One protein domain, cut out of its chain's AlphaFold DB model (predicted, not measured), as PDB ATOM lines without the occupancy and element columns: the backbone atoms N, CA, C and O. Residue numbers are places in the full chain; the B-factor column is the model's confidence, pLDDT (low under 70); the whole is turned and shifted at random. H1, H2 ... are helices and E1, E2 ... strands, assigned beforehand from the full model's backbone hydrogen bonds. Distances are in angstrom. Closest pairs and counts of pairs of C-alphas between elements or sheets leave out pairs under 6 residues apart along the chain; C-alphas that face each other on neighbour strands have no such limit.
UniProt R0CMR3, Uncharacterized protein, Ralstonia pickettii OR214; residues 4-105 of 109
ATOM      1  N   GLU A   4     279.456 -78.360  37.040       95.75
ATOM      2  CA  GLU A   4     279.029 -79.683  37.497       95.75
ATOM      3  C   GLU A   4     280.038 -80.749  37.052       95.75
ATOM      4  O   GLU A   4     280.455 -80.765  35.893       95.75
ATOM      5  N   LEU A   5     280.430 -81.651  37.955       96.88
ATOM      6  CA  LEU A   5     281.221 -82.833  37.611       96.88
ATOM      7  C   LEU A   5     280.291 -83.939  37.107       96.88
ATOM      8  O   LEU A   5     279.502 -84.471  37.880       96.88
ATOM      9  N   LEU A   6     280.422 -84.319  35.834       96.69
ATOM     10  CA  LEU A   6     279.591 -85.366  35.228       96.69
ATOM     11  C   LEU A   6     280.196 -86.760  35.385       96.69
ATOM     12  O   LEU A   6     279.482 -87.745  35.545       96.69
ATOM     13  N   ARG A   7     281.522 -86.857  35.249       96.69
ATOM     14  CA  ARG A   7     282.272 -88.115  35.349       96.69
ATOM     15  C   ARG A   7     283.747 -87.843  35.620       96.69
ATOM     16  O   ARG A   7     284.273 -86.791  35.256       96.69
ATOM     17  N   SER A   8     284.409 -88.806  36.244       97.62
ATOM     18  CA  SER A   8     285.848 -88.783  36.504       97.62
ATOM     19  C   SER A   8     286.434 -90.181  36.372       97.62
ATOM     20  O   SER A   8     285.774 -91.152  36.736       97.62
ATOM     21  N   SER A   9     287.670 -90.268  35.896       98.06
ATOM     22  CA  SER A   9     288.445 -91.508  35.803       98.06
ATOM     23  C   SER A   9     289.939 -91.184  35.914       98.06
ATOM     24  O   SER A   9     290.312 -90.055  36.242       98.06
ATOM     25  N   PHE A  10     290.792 -92.164  35.652       97.88
ATOM     26  CA  PHE A  10     292.235 -92.004  35.544       97.88
ATOM     27  C   PHE A  10     292.673 -92.288  34.110       97.88
ATOM     28  O   PHE A  10     292.027 -93.070  33.411       97.88
ATOM     29  N   ASP A  11     293.729 -91.617  33.664       96.56
ATOM     30  CA  ASP A  11     294.415 -91.992  32.435       96.56
ATOM     31  C   ASP A  11     295.377 -93.174  32.654       96.56
ATOM     32  O   ASP A  11     295.520 -93.684  33.770       96.56
ATOM     33  N   VAL A  12     296.050 -93.596  31.582       94.00
ATOM     34  CA  VAL A  12     297.052 -94.677  31.602       94.00
ATOM     35  C   VAL A  12     298.241 -94.429  32.538       94.00
ATOM     36  O   VAL A  12     298.855 -95.395  32.985       94.00
ATOM     37  N   ASP A  13     298.527 -93.171  32.881       94.88
ATOM     38  CA  ASP A  13     299.630 -92.772  33.763       94.88
ATOM     39  C   ASP A  13     299.168 -92.530  35.217       94.88
ATOM     40  O   ASP A  13     299.959 -92.138  36.078       94.88
ATOM     41  N   GLY A  14     297.884 -92.755  35.521       95.88
ATOM     42  CA  GLY A  14     297.303 -92.549  36.851       95.88
ATOM     43  C   GLY A  14     296.920 -91.096  37.161       95.88
ATOM     44  O   GLY A  14     296.606 -90.763  38.308       95.88
ATOM     45  N   THR A  15     296.900 -90.213  36.162       97.00
ATOM     46  CA  THR A  15     296.401 -88.841  36.290       97.00
ATOM     47  C   THR A  15     294.878 -88.833  36.278       97.00
ATOM     48  O   THR A  15     294.241 -89.340  35.360       97.00
ATOM     49  N   ARG A  16     294.262 -88.199  37.282       97.94
ATOM     50  CA  ARG A  16     292.804 -88.035  37.328       97.94
ATOM     51  C   ARG A  16     292.320 -87.088  36.225       97.94
ATOM     52  O   ARG A  16     292.739 -85.927  36.175       97.94
ATOM     53  N   VAL A  17     291.387 -87.578  35.415       98.38
ATOM     54  CA  VAL A  17     290.689 -86.851  34.349       98.38
ATOM     55  C   VAL A  17     289.228 -86.660  34.747       98.38
ATOM     56  O   VAL A  17     288.593 -87.553  35.308       98.38
ATOM     57  N   GLU A  18     288.681 -85.491  34.450       98.56
ATOM     58  CA  GLU A  18     287.326 -85.073  34.799       98.56
ATOM     59  C   GLU A  18     286.608 -84.532  33.564       98.56
ATOM     60  O   GLU A  18     287.199 -83.819  32.750       98.56
ATOM     61  N   LEU A  19     285.321 -84.853  33.439       98.38
ATOM     62  CA  LEU A  19     284.406 -84.223  32.495       98.38
ATOM     63  C   LEU A  19     283.449 -83.322  33.269       98.38
ATOM     64  O   LEU A  19     282.658 -83.784  34.094       98.38
ATOM     65  N   LEU A  20     283.515 -82.037  32.965       97.75
ATOM     66  CA  LEU A  20     282.788 -80.977  33.643       97.75
ATOM     67  C   LEU A  20     281.780 -80.328  32.694       97.75
ATOM     68  O   LEU A  20     282.072 -80.167  31.507       97.75
ATOM     69  N   TRP A  21     280.641 -79.886  33.216       96.19
ATOM     70  CA  TRP A  21     279.667 -79.059  32.505       96.19
ATOM     71  C   TRP A  21     279.597 -77.654  33.105       96.19
ATOM     72  O   TRP A  21     279.435 -77.492  34.310       96.19
ATOM     73  N   ASP A  22     279.727 -76.637  32.257       94.69
ATOM     74  CA  ASP A  22     279.554 -75.225  32.604       94.69
ATOM     75  C   ASP A  22     278.248 -74.725  31.972       94.69
ATOM     76  O   ASP A  22     278.199 -74.450  30.769       94.69
ATOM     77  N   GLU A  23     277.191 -74.631  32.786       90.56
ATOM     78  CA  GLU A  23     275.852 -74.209  32.345       90.56
ATOM     79  C   GLU A  23     275.859 -72.764  31.824       90.56
ATOM     80  O   GLU A  23     275.219 -72.468  30.821       90.56
ATOM     81  N   GLN A  24     276.645 -71.865  32.431       90.56
ATOM     82  CA  GLN A  24     276.701 -70.459  32.006       90.56
ATOM     83  C   GLN A  24     277.347 -70.298  30.629       90.56
ATOM     84  O   GLN A  24     276.976 -69.408  29.864       90.56
ATOM     85  N   ARG A  25     278.335 -71.141  30.316       91.06
ATOM     86  CA  ARG A  25     279.052 -71.109  29.033       91.06
ATOM     87  C   ARG A  25     278.530 -72.119  28.014       91.06
ATOM     88  O   ARG A  25     279.095 -72.188  26.923       91.06
ATOM     89  N   PHE A  26     277.513 -72.905  28.365       92.31
ATOM     90  CA  PHE A  26     276.981 -74.011  27.565       92.31
ATOM     91  C   PHE A  26     278.082 -74.938  27.021       92.31
ATOM     92  O   PHE A  26     278.148 -75.234  25.818       92.31
ATOM     93  N   ARG A  27     279.002 -75.359  27.901       95.25
ATOM     94  CA  ARG A  27     280.253 -76.003  27.484       95.25
ATOM     95  C   ARG A  27     280.700 -77.148  28.381       95.25
ATOM     96  O   ARG A  27     280.858 -76.986  29.586       95.25
ATOM     97  N   PHE A  28     281.042 -78.264  27.749       97.25
ATOM     98  CA  PHE A  28     281.739 -79.381  28.373       97.25
ATOM     99  C   PHE A  28     283.248 -79.142  28.394       97.25
ATOM    100  O   PHE A  28     283.824 -78.612  27.437       97.25
ATOM    101  N   THR A  29     283.901 -79.543  29.478       97.88
ATOM    102  CA  THR A  29     285.351 -79.430  29.653       97.88
ATOM    103  C   THR A  29     285.925 -80.760  30.109       97.88
ATOM    104  O   THR A  29     285.518 -81.270  31.144       97.88
ATOM    105  N   VAL A  30     286.884 -81.295  29.352       98.19
ATOM    106  CA  VAL A  30     287.748 -82.393  29.803       98.19
ATOM    107  C   VAL A  30     288.973 -81.758  30.449       98.19
ATOM    108  O   VAL A  30     289.640 -80.936  29.812       98.19
ATOM    109  N   ALA A  31     289.255 -82.089  31.702       98.00
ATOM    110  CA  ALA A  31     290.320 -81.469  32.481       98.00
ATOM    111  C   ALA A  31     291.011 -82.472  33.403       98.00
ATOM    112  O   ALA A  31     290.501 -83.553  33.672       98.00
ATOM    113  N   THR A  32     292.173 -82.080  33.904       97.31
ATOM    114  CA  THR A  32     292.776 -82.650  35.110       97.31
ATOM    115  C   THR A  32     292.662 -81.634  36.243       97.31
ATOM    116  O   THR A  32     292.223 -80.500  36.034       97.31
ATOM    117  N   ARG A  33     293.161 -81.986  37.435       94.50
ATOM    118  CA  ARG A  33     293.324 -81.030  38.545       94.50
ATOM    119  C   ARG A  33     294.115 -79.771  38.152       94.50
ATOM    120  O   ARG A  33     293.918 -78.721  38.756       94.50
ATOM    121  N   TRP A  34     295.037 -79.883  37.196       92.38
ATOM    122  CA  TRP A  34     296.027 -78.841  36.908       92.38
ATOM    123  C   TRP A  34     295.730 -78.051  35.638       92.38
ATOM    124  O   TRP A  34     296.096 -76.879  35.554       92.38
ATOM    125  N   ILE A  35     295.103 -78.675  34.637       94.56
ATOM    126  CA  ILE A  35     294.907 -78.063  33.320       94.56
ATOM    127  C   ILE A  35     293.587 -78.484  32.673       94.56
ATOM    128  O   ILE A  35     293.171 -79.638  32.748       94.56
ATOM    129  N   ASN A  36     292.980 -77.556  31.932       97.25
ATOM    130  CA  ASN A  36     291.924 -77.880  30.976       97.25
ATOM    131  C   ASN A  36     292.555 -78.467  29.707       97.25
ATOM    132  O   ASN A  36     293.461 -77.861  29.124       97.25
ATOM    133  N   LEU A  37     292.071 -79.632  29.280       97.19
ATOM    134  CA  LEU A  37     292.600 -80.384  28.142       97.19
ATOM    135  C   LEU A  37     291.801 -80.122  26.862       97.19
ATOM    136  O   LEU A  37     292.383 -79.844  25.814       97.19
ATOM    137  N   ALA A  38     290.469 -80.160  26.949       97.44
ATOM    138  CA  ALA A  38     289.581 -79.880  25.825       97.44
ATOM    139  C   ALA A  38     288.296 -79.182  26.269       97.44
ATOM    140  O   ALA A  38     287.791 -79.385  27.370       97.44
ATOM    141  N   HIS A  39     287.738 -78.390  25.356       96.81
ATOM    142  CA  HIS A  39     286.447 -77.734  25.515       96.81
ATOM    143  C   HIS A  39     285.541 -78.056  24.332       96.81
ATOM    144  O   HIS A  39     285.961 -77.884  23.180       96.81
ATOM    145  N   LEU A  40     284.305 -78.458  24.615       95.81
ATOM    146  CA  LEU A  40     283.286 -78.781  23.622       95.81
ATOM    147  C   LEU A  40     282.010 -78.012  23.964       95.81
ATOM    148  O   LEU A  40     281.348 -78.290  24.958       95.81
ATOM    149  N   GLY A  41     281.735 -76.970  23.183       90.75
ATOM    150  CA  GLY A  41     280.598 -76.078  23.389       90.75
ATOM    151  C   GLY A  41     279.422 -76.414  22.485       90.75
ATOM    152  O   GLY A  41     279.594 -77.037  21.437       90.75
ATOM    153  N   CYS A  42     278.246 -75.940  22.877       85.94
ATOM    154  CA  CYS A  42     277.056 -75.946  22.036       85.94
ATOM    155  C   CYS A  42     277.025 -74.642  21.227       85.94
ATOM    156  O   CYS A  42     277.114 -73.566  21.810       85.94
ATOM    157  N   SER A  43     276.884 -74.703  19.899       75.06
ATOM    158  CA  SER A  43     276.740 -73.480  19.087       75.06
ATOM    159  C   SER A  43     275.424 -72.746  19.368       75.06
ATOM    160  O   SER A  43     275.377 -71.525  19.285       75.06
ATOM    161  N   LEU A  44     274.368 -73.489  19.718       80.25
ATOM    162  CA  LEU A  44     273.092 -72.957  20.202       80.25
ATOM    163  C   LEU A  44     272.663 -73.746  21.450       80.25
ATOM    164  O   LEU A  44     272.901 -74.958  21.480       80.25
ATOM    165  N   PRO A  45     272.003 -73.112  22.436       81.56
ATOM    166  CA  PRO A  45     271.573 -73.745  23.684       81.56
ATOM    167  C   PRO A  45     270.285 -74.561  23.482       81.56
ATOM    168  O   PRO A  45     269.246 -74.276  24.065       81.56
ATOM    169  N   THR A  46     270.335 -75.554  22.596       87.12
ATOM    170  CA  THR A  46     269.241 -76.507  22.378       87.12
ATOM    171  C   THR A  46     269.616 -77.868  22.951       87.12
ATOM    172  O   THR A  46     270.793 -78.239  22.951       87.12
ATOM    173  N   ASP A  47     268.620 -78.648  23.375       88.25
ATOM    174  CA  ASP A  47     268.846 -79.990  23.930       88.25
ATOM    175  C   ASP A  47     269.580 -80.909  22.949       88.25
ATOM    176  O   ASP A  47     270.488 -81.642  23.337       88.25
ATOM    177  N   GLY A  48     269.260 -80.814  21.654       88.56
ATOM    178  CA  GLY A  48     269.949 -81.572  20.608       88.56
ATOM    179  C   GLY A  48     271.436 -81.222  20.494       88.56
ATOM    180  O   GLY A  48     272.277 -82.116  20.398       88.56
ATOM    181  N   ASN A  49     271.785 -79.934  20.572       89.56
ATOM    182  CA  ASN A  49     273.185 -79.505  20.538       89.56
ATOM    183  C   ASN A  49     273.924 -79.861  21.830       89.56
ATOM    184  O   ASN A  49     275.089 -80.256  21.764       89.56
ATOM    185  N   LYS A  50     273.252 -79.778  22.987       92.88
ATOM    186  CA  LYS A  50     273.800 -80.229  24.273       92.88
ATOM    187  C   LYS A  50     274.082 -81.729  24.250       92.88
ATOM    188  O   LYS A  50     275.171 -82.139  24.642       92.88
ATOM    189  N   ALA A  51     273.162 -82.536  23.723       92.81
ATOM    190  CA  ALA A  51     273.339 -83.979  23.573       92.81
ATOM    191  C   ALA A  51     274.490 -84.330  22.615       92.81
ATOM    192  O   ALA A  51     275.318 -85.187  22.931       92.81
ATOM    193  N   LEU A  52     274.593 -83.636  21.476       93.44
ATOM    194  CA  LEU A  52     275.703 -83.810  20.536       93.44
ATOM    195  C   LEU A  52     277.051 -83.466  21.187       93.44
ATOM    196  O   LEU A  52     277.994 -84.256  21.114       93.44
ATOM    197  N   ALA A  53     277.137 -82.310  21.848       95.06
ATOM    198  CA  ALA A  53     278.352 -81.873  22.524       95.06
ATOM    199  C   ALA A  53     278.730 -82.814  23.681       95.06
ATOM    200  O   ALA A  53     279.911 -83.111  23.850       95.06
ATOM    201  N   LEU A  54     277.749 -83.348  24.420       95.44
ATOM    202  CA  LEU A  54     277.976 -84.347  25.467       95.44
ATOM    203  C   LEU A  54     278.552 -85.644  24.897       95.44
ATOM    204  O   LEU A  54     279.513 -86.176  25.455       95.44
ATOM    205  N   ALA A  55     278.003 -86.148  23.788       95.44
ATOM    206  CA  ALA A  55     278.519 -87.349  23.135       95.44
ATOM    207  C   ALA A  55     279.971 -87.139  22.682       95.44
ATOM    208  O   ALA A  55     280.848 -87.950  22.982       95.44
ATOM    209  N   GLN A  56     280.255 -86.008  22.028       96.38
ATOM    210  CA  GLN A  56     281.611 -85.648  21.616       96.38
ATOM    211  C   GLN A  56     282.569 -85.513  22.803       96.38
ATOM    212  O   GLN A  56     283.707 -85.982  22.729       96.38
ATOM    213  N   ALA A  57     282.118 -84.902  23.897       97.19
ATOM    214  CA  ALA A  57     282.937 -84.694  25.082       97.19
ATOM    215  C   ALA A  57     283.204 -86.002  25.827       97.19
ATOM    216  O   ALA A  57     284.328 -86.219  26.268       97.19
ATOM    217  N   SER A  58     282.212 -86.891  25.892       97.06
ATOM    218  CA  SER A  58     282.351 -88.229  26.477       97.06
ATOM    219  C   SER A  58     283.362 -89.064  25.695       97.06
ATOM    220  O   SER A  58     284.305 -89.575  26.282       97.06
ATOM    221  N   ALA A  59     283.266 -89.105  24.363       97.12
ATOM    222  CA  ALA A  59     284.250 -89.826  23.553       97.12
ATOM    223  C   ALA A  59     285.658 -89.209  23.629       97.12
ATOM    224  O   ALA A  59     286.652 -89.931  23.628       97.12
ATOM    225  N   THR A  60     285.753 -87.878  23.728       97.75
ATOM    226  CA  THR A  60     287.038 -87.198  23.962       97.75
ATOM    227  C   THR A  60     287.620 -87.584  25.322       97.75
ATOM    228  O   THR A  60     288.815 -87.835  25.417       97.75
ATOM    229  N   PHE A  61     286.789 -87.654  26.364       98.06
ATOM    230  CA  PHE A  61     287.184 -88.085  27.702       98.06
ATOM    231  C   PHE A  61     287.735 -89.519  27.696       98.06
ATOM    232  O   PHE A  61     288.838 -89.726  28.191       98.06
ATOM    233  N   GLU A  62     287.037 -90.473  27.067       97.00
ATOM    234  CA  GLU A  62     287.511 -91.865  26.975       97.00
ATOM    235  C   GLU A  62     288.858 -91.959  26.244       97.00
ATOM    236  O   GLU A  62     289.772 -92.642  26.699       97.00
ATOM    237  N   ALA A  63     289.024 -91.223  25.141       96.12
ATOM    238  CA  ALA A  63     290.292 -91.185  24.417       96.12
ATOM    239  C   ALA A  63     291.435 -90.599  25.247       96.12
ATOM    240  O   ALA A  63     292.531 -91.146  25.254       96.12
ATOM    241  N   VAL A  64     291.176 -89.537  26.006       96.94
ATOM    242  CA  VAL A  64     292.172 -88.953  26.911       96.94
ATOM    243  C   VAL A  64     292.553 -89.928  28.028       96.94
ATOM    244  O   VAL A  64     293.729 -90.020  28.372       96.94
ATOM    245  N   CYS A  65     291.597 -90.686  28.569       96.81
ATOM    246  CA  CYS A  65     291.892 -91.727  29.552       96.81
ATOM    247  C   CYS A  65     292.763 -92.856  28.967       96.81
ATOM    248  O   CYS A  65     293.640 -93.363  29.658       96.81
ATOM    249  N   MET A  66     292.563 -93.224  27.701       95.19
ATOM    250  CA  MET A  66     293.299 -94.321  27.058       95.19
ATOM    251  C   MET A  66     294.661 -93.916  26.474       95.19
ATOM    252  O   MET A  66     295.582 -94.726  26.488       95.19
ATOM    253  N   ASP A  67     294.798 -92.687  25.974       93.00
ATOM    254  CA  ASP A  67     296.013 -92.209  25.291       93.00
ATOM    255  C   ASP A  67     296.903 -91.327  26.195       93.00
ATOM    256  O   ASP A  67     298.019 -90.971  25.813       93.00
ATOM    257  N   GLY A  68     296.411 -90.937  27.377       94.88
ATOM    258  CA  GLY A  68     297.099 -90.069  28.339       94.88
ATOM    259  C   GLY A  68     296.550 -88.636  28.383       94.88
ATOM    260  O   GLY A  68     296.160 -88.049  27.364       94.88
ATOM    261  N   ALA A  69     296.563 -88.033  29.576       95.56
ATOM    262  CA  ALA A  69     295.972 -86.736  29.915       95.56
ATOM    263  C   ALA A  69     296.784 -85.525  29.424       95.56
ATOM    264  O   ALA A  69     297.083 -84.587  30.171       95.56
ATOM    265  N   THR A  70     297.129 -85.513  28.137       95.06
ATOM    266  CA  THR A  70     297.914 -84.450  27.499       95.06
ATOM    267  C   THR A  70     297.055 -83.557  26.603       95.06
ATOM    268  O   THR A  70     296.009 -83.959  26.088       95.06
ATOM    269  N   ARG A  71     297.516 -82.321  26.350       94.69
ATOM    270  CA  ARG A  71     296.849 -81.421  25.388       94.69
ATOM    271  C   ARG A  71     296.812 -82.005  23.973       94.69
ATOM    272  O   ARG A  71     295.823 -81.801  23.281       94.69
ATOM    273  N   GLY A  72     297.863 -82.714  23.554       94.38
ATOM    274  CA  GLY A  72     297.941 -83.324  22.222       94.38
ATOM    275  C   GLY A  72     296.899 -84.425  22.032       94.38
ATOM    276  O   GLY A  72     296.128 -84.374  21.074       94.38
ATOM    277  N   SER A  73     296.812 -85.351  22.993       94.12
ATOM    278  CA  SER A  73     295.779 -86.397  23.025       94.12
ATOM    279  C   SER A  73     294.373 -85.788  22.953       94.12
ATOM    280  O   SER A  73     293.591 -86.087  22.046       94.12
ATOM    281  N   ALA A  74     294.087 -84.818  23.824       96.62
ATOM    282  CA  ALA A  74     292.781 -84.174  23.877       96.62
ATOM    283  C   ALA A  74     292.432 -83.391  22.597       96.62
ATOM    284  O   ALA A  74     291.275 -83.388  22.173       96.62
ATOM    285  N   GLN A  75     293.407 -82.741  21.952       96.12
ATOM    286  CA  GLN A  75     293.205 -82.051  20.673       96.12
ATOM    287  C   GLN A  75     292.894 -83.030  19.536       96.12
ATOM    288  O   GLN A  75     291.955 -82.788  18.770       96.12
ATOM    289  N   ASN A  76     293.629 -84.141  19.447       95.31
ATOM    290  CA  ASN A  76     293.401 -85.176  18.439       95.31
ATOM    291  C   ASN A  76     292.033 -85.839  18.622       95.31
ATOM    292  O   ASN A  76     291.256 -85.928  17.668       95.31
ATOM    293  N   ALA A  77     291.699 -86.219  19.857       96.81
ATOM    294  CA  ALA A  77     290.406 -86.793  20.208       96.81
ATOM    295  C   ALA A  77     289.249 -85.826  19.931       96.81
ATOM    296  O   ALA A  77     288.265 -86.205  19.293       96.81
ATOM    297  N   LYS A  78     289.394 -84.545  20.297       97.25
ATOM    298  CA  LYS A  78     288.401 -83.511  19.982       97.25
ATOM    299  C   LYS A  78     288.190 -83.373  18.473       97.25
ATOM    300  O   LYS A  78     287.047 -83.350  18.016       97.25
ATOM    301  N   LYS A  79     289.269 -83.290  17.686       96.38
ATOM    302  CA  LYS A  79     289.189 -83.189  16.220       96.38
ATOM    303  C   LYS A  79     288.494 -84.414  15.621       96.38
ATOM    304  O   LYS A  79     287.632 -84.264  14.756       96.38
ATOM    305  N   ALA A  80     288.826 -85.611  16.104       95.69
ATOM    306  CA  ALA A  80     288.180 -86.851  15.693       95.69
ATOM    307  C   ALA A  80     286.677 -86.837  16.017       95.69
ATOM    308  O   ALA A  80     285.873 -87.010  15.102       95.69
ATOM    309  N   ALA A  81     286.302 -86.537  17.263       95.62
ATOM    310  CA  ALA A  81     284.914 -86.450  17.720       95.62
ATOM    311  C   ALA A  81     284.080 -85.444  16.910       95.62
ATOM    312  O   ALA A  81     282.939 -85.714  16.549       95.62
ATOM    313  N   GLN A  82     284.654 -84.295  16.551       95.06
ATOM    314  CA  GLN A  82     283.955 -83.284  15.751       95.06
ATOM    315  C   GLN A  82     283.852 -83.648  14.259       95.06
ATOM    316  O   GLN A  82     282.981 -83.128  13.564       95.06
ATOM    317  N   SER A  83     284.698 -84.556  13.759       94.19
ATOM    318  CA  SER A  83     284.677 -85.000  12.355       94.19
ATOM    319  C   SER A  83     283.564 -86.003  12.027       94.19
ATOM    320  O   SER A  83     283.317 -86.294  10.853       94.19
ATOM    321  N   ILE A  84     282.907 -86.562  13.046       91.31
ATOM    322  CA  ILE A  84     281.871 -87.585  12.901       91.31
ATOM    323  C   ILE A  84     280.635 -87.222  13.709       91.31
ATOM    324  O   ILE A  84     280.702 -86.871  14.879       91.31
ATOM    325  N   HIS A  85     279.472 -87.341  13.076       89.75
ATOM    326  CA  HIS A  85     278.206 -87.186  13.777       89.75
ATOM    327  C   HIS A  85     277.854 -88.504  14.496       89.75
ATOM    328  O   HIS A  85     277.810 -89.528  13.809       89.75
ATOM    329  N   PRO A  86     277.544 -88.519  15.810       88.12
ATOM    330  CA  PRO A  86     277.268 -89.746  16.571       88.12
ATOM    331  C   PRO A  86     276.180 -90.637  15.960       88.12
ATOM    332  O   PRO A  86     276.319 -91.853  15.940       88.12
ATOM    333  N   ALA A  87     275.142 -90.036  15.367       89.12
ATOM    334  CA  ALA A  87     274.069 -90.770  14.681       89.12
ATOM    335  C   ALA A  87     274.521 -91.579  13.444       89.12
ATOM    336  O   ALA A  87     273.748 -92.374  12.923       89.12
ATOM    337  N   ARG A  88     275.751 -91.376  12.943       88.12
ATOM    338  CA  ARG A  88     276.332 -92.194  11.861       88.12
ATOM    339  C   ARG A  88     276.950 -93.496  12.371       88.12
ATOM    340  O   ARG A  88     277.346 -94.332  11.565       88.12
ATOM    341  N   CYS A  89     277.076 -93.655  13.684       88.56
ATOM    342  CA  CYS A  89     277.592 -94.861  14.311       88.56
ATOM    343  C   CYS A  89     276.433 -95.755  14.760       88.56
ATOM    344  O   CYS A  89     275.366 -95.277  15.128       88.56
ATOM    345  N   ILE A  90     276.669 -97.068  14.755       85.06
ATOM    346  CA  ILE A  90     275.655 -98.084  15.085       85.06
ATOM    347  C   ILE A  90     275.189 -97.960  16.549       85.06
ATOM    348  O   ILE A  90     274.061 -98.311  16.878       85.06
ATOM    349  N   SER A  91     276.055 -97.464  17.439       89.38
ATOM    350  CA  SER A  91     275.773 -97.299  18.867       89.38
ATOM    351  C   SER A  91     276.681 -96.238  19.509       89.38
ATOM    352  O   SER A  91     277.706 -95.884  18.913       89.38
ATOM    353  N   PRO A  92     276.372 -95.768  20.738       85.31
ATOM    354  CA  PRO A  92     277.249 -94.868  21.496       85.31
ATOM    355  C   PRO A  92     278.669 -95.423  21.677       85.31
ATOM    356  O   PRO A  92     279.641 -94.743  21.361       85.31
ATOM    357  N   SER A  93     278.807 -96.696  22.059       88.38
ATOM    358  CA  SER A  93     280.123 -97.341  22.175       88.38
ATOM    359  C   SER A  93     280.821 -97.494  20.818       88.38
ATOM    360  O   SER A  93     282.046 -97.464  20.736       88.38
ATOM    361  N   GLY A  94     280.059 -97.654  19.730       90.88
ATOM    362  CA  GLY A  94     280.601 -97.645  18.371       90.88
ATOM    363  C   GLY A  94     281.181 -96.282  17.985       90.88
ATOM    364  O   GLY A  94     282.223 -96.223  17.336       90.88
ATOM    365  N   TYR A  95     280.539 -95.199  18.422       93.56
ATOM    366  CA  TYR A  95     281.035 -93.838  18.240       93.56
ATOM    367  C   TYR A  95     282.331 -93.587  19.023       93.56
ATOM    368  O   TYR A  95     283.315 -93.146  18.432       93.56
ATOM    369  N   GLU A  96     282.377 -93.939  20.310       93.00
ATOM    370  CA  GLU A  96     283.585 -93.808  21.143       93.00
ATOM    371  C   GLU A  96     284.775 -94.578  20.553       93.00
ATOM    372  O   GLU A  96     285.866 -94.026  20.400       93.00
ATOM    373  N   ARG A  97     284.551 -95.827  20.122       92.50
ATOM    374  CA  ARG A  97     285.574 -96.640  19.443       92.50
ATOM    375  C   ARG A  97     286.081 -95.997  18.159       92.50
ATOM    376  O   ARG A  97     287.271 -96.072  17.866       92.50
ATOM    377  N   GLU A  98     285.202 -95.374  17.380       93.44
ATOM    378  CA  GLU A  98     285.608 -94.701  16.149       93.44
ATOM    379  C   GLU A  98     286.414 -93.424  16.433       93.44
ATOM    380  O   GLU A  98     287.368 -93.141  15.703       93.44
ATOM    381  N   VAL A  99     286.089 -92.688  17.504       94.81
ATOM    382  CA  VAL A  99     286.904 -91.556  17.977       94.81
ATOM    383  C   VAL A  99     288.296 -92.032  18.373       94.81
ATOM    384  O   VAL A  99     289.263 -91.523  17.811       94.81
ATOM    385  N   LEU A 100     288.393 -93.049  19.238       93.06
ATOM    386  CA  LEU A 100     289.657 -93.675  19.657       93.06
ATOM    387  C   LEU A 100     290.506 -94.110  18.451       93.06
ATOM    388  O   LEU A 100     291.689 -93.798  18.334       93.06
ATOM    389  N   ARG A 101     289.881 -94.790  17.485       92.62
ATOM    390  CA  ARG A 101     290.568 -95.268  16.279       92.62
ATOM    391  C   ARG A 101     291.120 -94.126  15.422       92.62
ATOM    392  O   ARG A 101     292.143 -94.298  14.763       92.62
ATOM    393  N   ARG A 102     290.424 -92.986  15.354       92.25
ATOM    394  CA  ARG A 102     290.851 -91.820  14.562       92.25
ATOM    395  C   ARG A 102     291.839 -90.929  15.305       92.25
ATOM    396  O   ARG A 102     292.678 -90.337  14.635       92.25
ATOM    397  N   SER A 103     291.749 -90.833  16.630       91.25
ATOM    398  CA  SER A 103     292.686 -90.059  17.452       91.25
ATOM    399  C   SER A 103     294.065 -90.708  17.513       91.25
ATOM    400  O   SER A 103     295.061 -89.991  17.482       91.25
ATOM    401  N   ALA A 104     294.116 -92.045  17.513       84.25
ATOM    402  CA  ALA A 104     295.356 -92.817  17.522       84.25
ATOM    403  C   ALA A 104     296.097 -92.827  16.171       84.25
ATOM    404  O   ALA A 104     297.267 -93.208  16.103       84.25
ATOM    405  N   LYS A 105     295.443 -92.438  15.066       74.38
ATOM    406  CA  LYS A 105     296.121 -92.369  13.767       74.38
ATOM    407  C   LYS A 105     297.064 -91.164  13.742       74.38
ATOM    408  O   LYS A 105     296.597 -90.049  13.977       74.38
TER     409      LYS A 105
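What this domain is: This is residues 4 to 105 of the 109 residues of an uncharacterized protein of Ralstonia pickettii OR214 (UniProt R0CMR3). A twisted four-stranded sheet is covered on one face by two helices, the long H1 and the shorter H2, while its other face is bare. A third helix, H3, crosses H1 and H2 on their side away from the sheet, which leaves H1 in the middle between sheet and H3. The printed part has 102 residues with four named strands followed by three named helices, in the order E1, E2, E3, E4, H1, H2, H3; the class is mixed, helices and strands. The sheet's order is E1, E2, E3, E4, all antiparallel. The whole is compact, with a radius of gyration of the C-alphas of 12.5 A and spans of 36 by 31 by 18 A.

Where its parts are: E1, residues 4 to 10, begins at C-alpha 4 (279.029, -79.683, 37.497) and is 18.2 A long from first to last C-alpha. E2 is residues 16 to 22, 19.0 A; E3 is residues 27 to 32, 16.1 A; E4 is residues 36 to 41, 13.8 A. H1, residues 47 to 67, begins at C-alpha 47 (268.846, -79.990, 23.930) and is 29.8 A long. H2 is residues 71 to 83, 18.2 A. H3, residues 92 to 103, is 16.7 A long and ends at C-alpha 103 (292.686, -90.059, 17.452).

How they stand to each other: The four strands form a meander, each strand the antiparallel neighbour of the one before, and each pair in turn is a hairpin. Between E1 and E2, N 6 and O 19 are within hydrogen-bond range at 2.9 A; between E2 and E3, N 20 and O 29 at 2.8 A; between E3 and E4, N 28 and O 40 at 2.8 A. The sheet is twisted, its C-alphas lying up to 4.2 A off the best plane. H1 and H2 are on the same face, giving two layers, helices on one face of a sheet. H1 lies over E2 and E3 at a height over the sheet of 8.0 A and runs along the strands; the closest C-alphas of H1 and E4 are those of Ala 53 and Leu 40, 5.9 A apart. H2 lies over E4 at a height of 8.8 A, also along the strands. H1 and H2 form a helical hairpin and touch, closest at the C-alphas of Thr 60 and Ala 77, 5.1 A, with a steep tilt of 41 degrees, opposite ways. H3 is not on the sheet. With its residues 55 to 63 alone, H1 touches H3, closest at the C-alphas of Ala 59 and Glu 96, 4.7 A, at a steep tilt of 54 degrees. H3 touches H2 with residues 99 to 103 alone, closest at the C-alphas of Ser 103 and Ala 77, 4.8 A. In H1, H2 and H3 every O i to N i+4 pair is within hydrogen-bond range.

The domain as a whole: The two C-alphas farthest apart are those of Asp 13 and Thr 46, 36.3 A. The printed part has no cut, and no link is long. The mean pLDDT of the printed part is 93.5, and no printed residue is under 70.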